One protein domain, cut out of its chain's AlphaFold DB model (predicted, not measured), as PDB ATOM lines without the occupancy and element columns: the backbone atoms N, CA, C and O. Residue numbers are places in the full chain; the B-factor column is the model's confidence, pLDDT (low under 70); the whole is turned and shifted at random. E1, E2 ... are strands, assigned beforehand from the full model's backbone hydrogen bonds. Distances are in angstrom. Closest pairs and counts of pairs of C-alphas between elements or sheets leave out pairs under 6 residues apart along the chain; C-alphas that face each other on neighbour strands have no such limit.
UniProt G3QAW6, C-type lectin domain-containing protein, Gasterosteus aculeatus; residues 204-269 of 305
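What this domain is: This is residues 204 to 269 of the 305 residues of the protein "C-type lectin domain-containing protein" of Gasterosteus aculeatus (UniProt G3QAW6). With little regular structure, this is a small sheet of four strands, curled like part of a barrel, with long loops. The loop of residues 241 to 252 makes one end of the longest axis, the turn between E3 and E4 the other. The 66 printed residues have no named helix and, in order, E1, E2, E3 and E4, 19 residues: all strand, a meander, each strand the antiparallel neighbour of the one before. It is only just compact, close to loose, with a radius of gyration of the C-alphas of 12.9 A and spans of 39 by 26 by 17 A.

Where its parts are: Find C-alpha 216 at (117.131, 121.106, 189.930); E1 runs to residue 218. E2 is residues 236 to 240, 13.3 A; E3 is residues 253 to 260, 22.9 A. E4, residues 266 to 268, ends at (123.728, 111.936, 181.822).

How they stand to each other: In hairpin E1 and E2, N 216 and O 238 are 2.8 A apart. In hairpin E2 and E3, find N 239 and O 254, 2.8 A; in hairpin E3 and E4, N 259 and O 267, 2.9 A. Edge strands E1 and E4 are apart.

The domain as a whole: The farthest C-alphas, Gly 245 and Lys 264, are 39.6 A apart. The printed part has no cut; links E1 to E2 and E2 to E3 are long. Residues 244 to 250 have pLDDT under 70.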
ATOM      1  N   CYS A 204     126.602 110.848 188.577       96.44
ATOM      2  CA  CYS A 204     126.787 111.844 187.528       96.44
ATOM      3  C   CYS A 204     127.437 113.114 188.108       96.44
ATOM      4  O   CYS A 204     127.204 113.436 189.283       96.44
ATOM      5  N   PRO A 205     128.236 113.850 187.311       95.69
ATOM      6  CA  PRO A 205     128.696 115.182 187.689       95.69
ATOM      7  C   PRO A 205     127.503 116.149 187.790       95.69
ATOM      8  O   PRO A 205     126.470 115.896 187.159       95.69
ATOM      9  N   PRO A 206     127.621 117.260 188.539       95.56
ATOM     10  CA  PRO A 206     126.648 118.342 188.445       95.56
ATOM     11  C   PRO A 206     126.600 118.879 187.009       95.56
ATOM     12  O   PRO A 206     127.602 118.859 186.294       95.56
ATOM     13  N   LEU A 207     125.428 119.353 186.600       94.06
ATOM     14  CA  LEU A 207     125.258 120.157 185.397       94.06
ATOM     15  C   LEU A 207     125.698 121.598 185.677       94.06
ATOM     16  O   LEU A 207     125.535 122.097 186.795       94.06
ATOM     17  N   GLU A 208     126.247 122.248 184.658       90.44
ATOM     18  CA  GLU A 208     126.573 123.673 184.688       90.44
ATOM     19  C   GLU A 208     125.315 124.514 184.385       90.44
ATOM     20  O   GLU A 208     124.317 124.001 183.879       90.44
ATOM     21  N   ASP A 209     125.337 125.798 184.746       89.00
ATOM     22  CA  ASP A 209     124.250 126.740 184.445       89.00
ATOM     23  C   ASP A 209     124.409 127.240 183.002       89.00
ATOM     24  O   ASP A 209     125.352 127.969 182.693       89.00
ATOM     25  N   GLU A 210     123.492 126.848 182.115       87.38
ATOM     26  CA  GLU A 210     123.503 127.235 180.694       87.38
ATOM     27  C   GLU A 210     122.856 128.619 180.440       87.38
ATOM     28  O   GLU A 210     122.482 128.948 179.316       87.38
ATOM     29  N   GLY A 211     122.756 129.462 181.478       77.81
ATOM     30  CA  GLY A 211     122.391 130.880 181.383       77.81
ATOM     31  C   GLY A 211     120.990 131.225 181.891       77.81
ATOM     32  O   GLY A 211     120.449 132.271 181.529       77.81
ATOM     33  N   SER A 212     120.359 130.364 182.691       84.62
ATOM     34  CA  SER A 212     119.004 130.594 183.233       84.62
ATOM     35  C   SER A 212     118.758 130.000 184.624       84.62
ATOM     36  O   SER A 212     117.633 130.044 185.123       84.62
ATOM     37  N   GLY A 213     119.804 129.514 185.290       88.62
ATOM     38  CA  GLY A 213     119.764 129.036 186.665       88.62
ATOM     39  C   GLY A 213     120.339 127.625 186.827       88.62
ATOM     40  O   GLY A 213     120.451 126.865 185.862       88.62
ATOM     41  N   PRO A 214     120.676 127.232 188.067       93.69
ATOM     42  CA  PRO A 214     121.199 125.903 188.348       93.69
ATOM     43  C   PRO A 214     120.141 124.826 188.091       93.69
ATOM     44  O   PRO A 214     118.960 125.007 188.399       93.69
ATOM     45  N   ALA A 215     120.577 123.662 187.603       95.06
ATOM     46  CA  ALA A 215     119.701 122.507 187.452       95.06
ATOM     47  C   ALA A 215     119.115 122.046 188.799       95.06
ATOM     48  O   ALA A 215     119.819 121.946 189.809       95.06
ATOM     49  N   LEU A 216     117.826 121.704 188.796       97.00
ATOM     50  CA  LEU A 216     117.131 121.106 189.930       97.00
ATOM     51  C   LEU A 216     117.193 119.577 189.835       97.00
ATOM     52  O   LEU A 216     116.639 118.972 188.915       97.00
ATOM     53  N   TYR A 217     117.838 118.940 190.809       97.50
ATOM     54  CA  TYR A 217     117.980 117.490 190.899       97.50
ATOM     55  C   TYR A 217     116.865 116.869 191.748       97.50
ATOM     56  O   TYR A 217     116.663 117.250 192.902       97.50
ATOM     57  N   THR A 218     116.200 115.849 191.205       97.44
ATOM     58  CA  THR A 218     115.265 114.967 191.919       97.44
ATOM     59  C   THR A 218     115.919 113.604 192.126       97.44
ATOM     60  O   THR A 218     116.129 112.867 191.160       97.44
ATOM     61  N   THR A 219     116.244 113.242 193.371       97.06
ATOM     62  CA  THR A 219     116.944 111.977 193.675       97.06
ATOM     63  C   THR A 219     115.984 110.797 193.899       97.06
ATOM     64  O   THR A 219     114.836 111.002 194.311       97.06
ATOM     65  N   PRO A 220     116.449 109.536 193.759       95.69
ATOM     66  CA  PRO A 220     115.637 108.346 194.043       95.69
ATOM     67  C   PRO A 220     115.106 108.242 195.482       95.69
ATOM     68  O   PRO A 220     114.136 107.529 195.718       95.69
ATOM     69  N   PHE A 221     115.718 108.939 196.448       95.44
ATOM     70  CA  PHE A 221     115.263 108.986 197.846       95.44
ATOM     71  C   PHE A 221     114.326 110.173 198.152       95.44
ATOM     72  O   PHE A 221     113.962 110.393 199.313       95.44
ATOM     73  N   HIS A 222     113.893 110.891 197.109       94.31
ATOM     74  CA  HIS A 222     113.001 112.055 197.138       94.31
ATOM     75  C   HIS A 222     113.588 113.282 197.855       94.31
ATOM     76  O   HIS A 222     112.902 113.947 198.635       94.31
ATOM     77  N   LEU A 223     114.861 113.580 197.585       96.12
ATOM     78  CA  LEU A 223     115.410 114.927 197.755       96.12
ATOM     79  C   LEU A 223     115.150 115.726 196.471       96.12
ATOM     80  O   LEU A 223     115.381 115.211 195.376       96.12
ATOM     81  N   LEU A 224     114.722 116.977 196.629       96.62
ATOM     82  CA  LEU A 224     114.820 118.018 195.607       96.62
ATOM     83  C   LEU A 224     115.961 118.947 196.026       96.62
ATOM     84  O   LEU A 224     115.955 119.400 197.171       96.62
ATOM     85  N   SER A 225     116.947 119.193 195.163       96.06
ATOM     86  CA  SER A 225     118.041 120.126 195.464       96.06
ATOM     87  C   SER A 225     118.769 120.617 194.212       96.06
ATOM     88  O   SER A 225     118.863 119.891 193.234       96.06
ATOM     89  N   SER A 226     119.329 121.824 194.271       95.75
ATOM     90  CA  SER A 226     120.273 122.404 193.302       95.75
ATOM     91  C   SER A 226     121.749 122.250 193.724       95.75
ATOM     92  O   SER A 226     122.658 122.489 192.936       95.75
ATOM     93  N   LEU A 227     122.012 121.823 194.966       94.81
ATOM     94  CA  LEU A 227     123.330 121.879 195.624       94.81
ATOM     95  C   LEU A 227     124.147 120.570 195.541       94.81
ATOM     96  O   LEU A 227     125.168 120.426 196.223       94.81
ATOM     97  N   LEU A 228     123.709 119.586 194.751       95.88
ATOM     98  CA  LEU A 228     124.365 118.276 194.669       95.88
ATOM     99  C   LEU A 228     125.642 118.319 193.819       95.88
ATOM    100  O   LEU A 228     125.591 118.450 192.603       95.88
ATOM    101  N   THR A 229     126.796 118.092 194.453       95.00
ATOM    102  CA  THR A 229     128.100 117.957 193.766       95.00
ATOM    103  C   THR A 229     128.368 116.559 193.204       95.00
ATOM    104  O   THR A 229     129.340 116.365 192.483       95.00
ATOM    105  N   HIS A 230     127.547 115.578 193.572       96.94
ATOM    106  CA  HIS A 230     127.577 114.203 193.079       96.94
ATOM    107  C   HIS A 230     126.120 113.756 192.970       96.94
ATOM    108  O   HIS A 230     125.428 113.698 193.991       96.94
ATOM    109  N   VAL A 231     125.632 113.487 191.762       97.44
ATOM    110  CA  VAL A 231     124.209 113.214 191.536       97.44
ATOM    111  C   VAL A 231     123.987 111.703 191.388       97.44
ATOM    112  O   VAL A 231     124.579 111.096 190.495       97.44
ATOM    113  N   PRO A 232     123.170 111.049 192.238       96.88
ATOM    114  CA  PRO A 232     123.060 109.593 192.223       96.88
ATOM    115  C   PRO A 232     122.382 109.037 190.972       96.88
ATOM    116  O   PRO A 232     121.475 109.649 190.408       96.88
ATOM    117  N   HIS A 233     122.786 107.828 190.579       95.31
ATOM    118  CA  HIS A 233     122.140 107.053 189.515       95.31
ATOM    119  C   HIS A 233     120.618 106.945 189.729       95.31
ATOM    120  O   HIS A 233     120.155 106.801 190.861       95.31
ATOM    121  N   ASN A 234     119.853 107.034 188.638       95.06
ATOM    122  CA  ASN A 234     118.397 107.227 188.580       95.06
ATOM    123  C   ASN A 234     117.870 108.577 189.117       95.06
ATOM    124  O   ASN A 234     116.657 108.732 189.253       95.06
ATOM    125  N   SER A 235     118.723 109.567 189.403       97.12
ATOM    126  CA  SER A 235     118.256 110.955 189.584       97.12
ATOM    127  C   SER A 235     117.830 111.572 188.259       97.12
ATOM    128  O   SER A 235     118.488 111.377 187.236       97.12
ATOM    129  N   MET A 236     116.784 112.387 188.305       97.38
ATOM    130  CA  MET A 236     116.381 113.274 187.217       97.38
ATOM    131  C   MET A 236     116.960 114.672 187.467       97.38
ATOM    132  O   MET A 236     117.023 115.099 188.620       97.38
ATOM    133  N   ALA A 237     117.372 115.379 186.419       97.44
ATOM    134  CA  ALA A 237     117.747 116.787 186.492       97.44
ATOM    135  C   ALA A 237     116.917 117.601 185.504       97.44
ATOM    136  O   ALA A 237     116.804 117.216 184.338       97.44
ATOM    137  N   THR A 238     116.385 118.722 185.977       95.69
ATOM    138  CA  THR A 238     115.649 119.701 185.175       95.69
ATOM    139  C   THR A 238     116.459 120.992 185.153       95.69
ATOM    140  O   THR A 238     116.668 121.612 186.195       95.69
ATOM    141  N   LEU A 239     116.973 121.353 183.979       93.12
ATOM    142  CA  LEU A 239     117.774 122.550 183.737       93.12
ATOM    143  C   LEU A 239     116.874 123.622 183.094       93.12
ATOM    144  O   LEU A 239     116.306 123.340 182.035       93.12
ATOM    145  N   PRO A 240     116.718 124.818 183.689       91.81
ATOM    146  CA  PRO A 240     116.021 125.923 183.034       91.81
ATOM    147  C   PRO A 240     116.836 126.414 181.830       91.81
ATOM    148  O   PRO A 240     118.048 126.598 181.933       91.81
ATOM    149  N   CYS A 241     116.172 126.641 180.699       87.25
ATOM    150  CA  CYS A 241     116.816 127.076 179.461       87.25
ATOM    151  C   CYS A 241     116.496 128.542 179.137       87.25
ATOM    152  O   CYS A 241     115.355 128.967 179.349       87.25
ATOM    153  N   PRO A 242     117.451 129.310 178.575       82.38
ATOM    154  CA  PRO A 242     117.178 130.654 178.084       82.38
ATOM    155  C   PRO A 242     116.058 130.658 177.042       82.38
ATOM    156  O   PRO A 242     116.137 129.972 176.024       82.38
ATOM    157  N   THR A 243     115.014 131.450 177.283       73.69
ATOM    158  CA  THR A 243     113.945 131.675 176.306       73.69
ATOM    159  C   THR A 243     114.403 132.712 175.286       73.69
ATOM    160  O   THR A 243     114.201 133.916 175.477       73.69
ATOM    161  N   ASP A 244     115.043 132.248 174.216       63.66
ATOM    162  CA  ASP A 244     115.417 133.094 173.086       63.66
ATOM    163  C   ASP A 244     114.163 133.659 172.400       63.66
ATOM    164  O   ASP A 244     113.259 132.927 171.996       63.66
ATOM    165  N   GLY A 245     114.106 134.983 172.228       54.31
ATOM    166  CA  GLY A 245     112.944 135.676 171.646       54.31
ATOM    167  C   GLY A 245     112.700 135.396 170.155       54.31
ATOM    168  O   GLY A 245     111.803 135.996 169.562       54.31
ATOM    169  N   SER A 246     113.510 134.530 169.545       55.81
ATOM    170  CA  SER A 246     113.433 134.077 168.156       55.81
ATOM    171  C   SER A 246     112.573 132.821 167.964       55.81
ATOM    172  O   SER A 246     112.072 132.628 166.855       55.81
ATOM    173  N   ASP A 247     112.355 132.006 169.007       60.28
ATOM    174  CA  ASP A 247     111.492 130.816 168.957       60.28
ATOM    175  C   ASP A 247     110.595 130.704 170.213       60.28
ATOM    176  O   ASP A 247     111.034 130.217 171.258       60.28
ATOM    177  N   PRO A 248     109.317 131.130 170.136       62.81
ATOM    178  CA  PRO A 248     108.374 131.036 171.248       62.81
ATOM    179  C   PRO A 248     107.822 129.618 171.492       62.81
ATOM    180  O   PRO A 248     107.035 129.448 172.425       62.81
ATOM    181  N   GLU A 249     108.182 128.616 170.680       67.25
ATOM    182  CA  GLU A 249     107.833 127.202 170.901       67.25
ATOM    183  C   GLU A 249     108.984 126.403 171.552       67.25
ATOM    184  O   GLU A 249     108.795 125.243 171.935       67.25
ATOM    185  N   ALA A 250     110.159 127.019 171.745       69.00
ATOM    186  CA  ALA A 250     111.302 126.397 172.405       69.00
ATOM    187  C   ALA A 250     110.999 126.022 173.879       69.00
ATOM    188  O   ALA A 250     110.400 126.807 174.621       69.00
ATOM    189  N   PRO A 251     111.420 124.831 174.353       74.25
ATOM    190  CA  PRO A 251     111.132 124.385 175.712       74.25
ATOM    191  C   PRO A 251     111.944 125.175 176.750       74.25
ATOM    192  O   PRO A 251     113.171 125.112 176.774       74.25
ATOM    193  N   ALA A 252     111.244 125.856 177.662       83.00
ATOM    194  CA  ALA A 252     111.840 126.659 178.738       83.00
ATOM    195  C   ALA A 252     112.621 125.844 179.798       83.00
ATOM    196  O   ALA A 252     113.292 126.418 180.651       83.00
ATOM    197  N   GLU A 253     112.552 124.512 179.754       88.94
ATOM    198  CA  GLU A 253     113.369 123.612 180.568       88.94
ATOM    199  C   GLU A 253     113.747 122.344 179.784       88.94
ATOM    200  O   GLU A 253     112.948 121.797 179.019       88.94
ATOM    201  N   GLN A 254     114.963 121.845 180.000       90.94
ATOM    202  CA  GLN A 254     115.419 120.542 179.520       90.94
ATOM    203  C   GLN A 254     115.470 119.557 180.688       90.94
ATOM    204  O   GLN A 254     115.998 119.870 181.752       90.94
ATOM    205  N   THR A 255     114.990 118.328 180.480       94.88
ATOM    206  CA  THR A 255     115.088 117.255 181.480       94.88
ATOM    207  C   THR A 255     115.990 116.117 180.996       94.88
ATOM    208  O   THR A 255     115.871 115.647 179.862       94.88
ATOM    209  N   VAL A 256     116.887 115.653 181.872       96.12
ATOM    210  CA  VAL A 256     117.801 114.519 181.647       96.12
ATOM    211  C   VAL A 256     117.817 113.551 182.834       96.12
ATOM    212  O   VAL A 256     117.476 113.906 183.961       96.12
ATOM    213  N   LEU A 257     118.225 112.306 182.579       97.12
ATOM    214  CA  LEU A 257     118.330 111.241 183.577       97.12
ATOM    215  C   LEU A 257     119.800 110.866 183.807       97.12
ATOM    216  O   LEU A 257     120.552 110.690 182.850       97.12
ATOM    217  N   CYS A 258     120.202 110.689 185.064       96.94
ATOM    218  CA  CYS A 258     121.488 110.091 185.416       96.94
ATOM    219  C   CYS A 258     121.391 108.558 185.299       96.94
ATOM    220  O   CYS A 258     120.707 107.923 186.103       96.94
ATOM    221  N   THR A 259     122.045 107.955 184.304       95.81
ATOM    222  CA  THR A 259     121.863 106.543 183.911       95.81
ATOM    223  C   THR A 259     123.195 105.805 183.700       95.81
ATOM    224  O   THR A 259     124.256 106.420 183.675       95.81
ATOM    225  N   GLU A 260     123.150 104.473 183.579       94.19
ATOM    226  CA  GLU A 260     124.293 103.661 183.124       94.19
ATOM    227  C   GLU A 260     124.349 103.787 181.584       94.19
ATOM    228  O   GLU A 260     123.316 103.625 180.928       94.19
ATOM    229  N   ARG A 261     125.508 104.162 181.023       89.38
ATOM    230  CA  ARG A 261     125.771 104.302 179.574       89.38
ATOM    231  C   ARG A 261     126.256 102.969 178.977       89.38
ATOM    232  O   ARG A 261     126.608 102.050 179.715       89.38
ATOM    233  N   ASP A 262     126.318 102.860 177.647       87.25
ATOM    234  CA  ASP A 262     126.731 101.626 176.943       87.25
ATOM    235  C   ASP A 262     128.161 101.156 177.285       87.25
ATOM    236  O   ASP A 262     128.466  99.961 177.248       87.25
ATOM    237  N   ASP A 263     129.038 102.084 177.679       88.06
ATOM    238  CA  ASP A 263     130.398 101.816 178.169       88.06
ATOM    239  C   ASP A 263     130.451 101.358 179.645       88.06
ATOM    240  O   ASP A 263     131.524 101.039 180.161       88.06
ATOM    241  N   LYS A 264     129.286 101.268 180.306       87.06
ATOM    242  CA  LYS A 264     129.064 100.948 181.729       87.06
ATOM    243  C   LYS A 264     129.528 102.029 182.709       87.06
ATOM    244  O   LYS A 264     129.614 101.766 183.911       87.06
ATOM    245  N   THR A 265     129.800 103.244 182.237       91.25
ATOM    246  CA  THR A 265     129.935 104.416 183.113       91.25
ATOM    247  C   THR A 265     128.557 104.910 183.562       91.25
ATOM    248  O   THR A 265     127.534 104.581 182.960       91.25
ATOM    249  N   VAL A 266     128.507 105.691 184.644       94.12
ATOM    250  CA  VAL A 266     127.294 106.417 185.047       94.12
ATOM    251  C   VAL A 266     127.427 107.861 184.577       94.12
ATOM    252  O   VAL A 266     128.402 108.528 184.917       94.12
ATOM    253  N   GLY A 267     126.458 108.334 183.798       95.06
ATOM    254  CA  GLY A 267     126.476 109.654 183.177       95.06
ATOM    255  C   GLY A 267     125.084 110.120 182.756       95.06
ATOM    256  O   GLY A 267     124.096 109.393 182.877       95.06
ATOM    257  N   TRP A 268     124.994 111.351 182.264       95.88
ATOM    258  CA  TRP A 268     123.728 111.936 181.822       95.88
ATOM    259  C   TRP A 268     123.198 111.265 180.547       95.88
ATOM    260  O   TRP A 268     123.974 110.810 179.708       95.88
ATOM    261  N   SER A 269     121.875 111.206 180.389       94.44
ATOM    262  CA  SER A 269     121.195 110.607 179.225       94.44
ATOM    263  C   SER A 269     121.300 111.429 177.933       94.44
ATOM    264  O   SER A 269     120.859 110.976 176.881       94.44
TER     265      SER A 269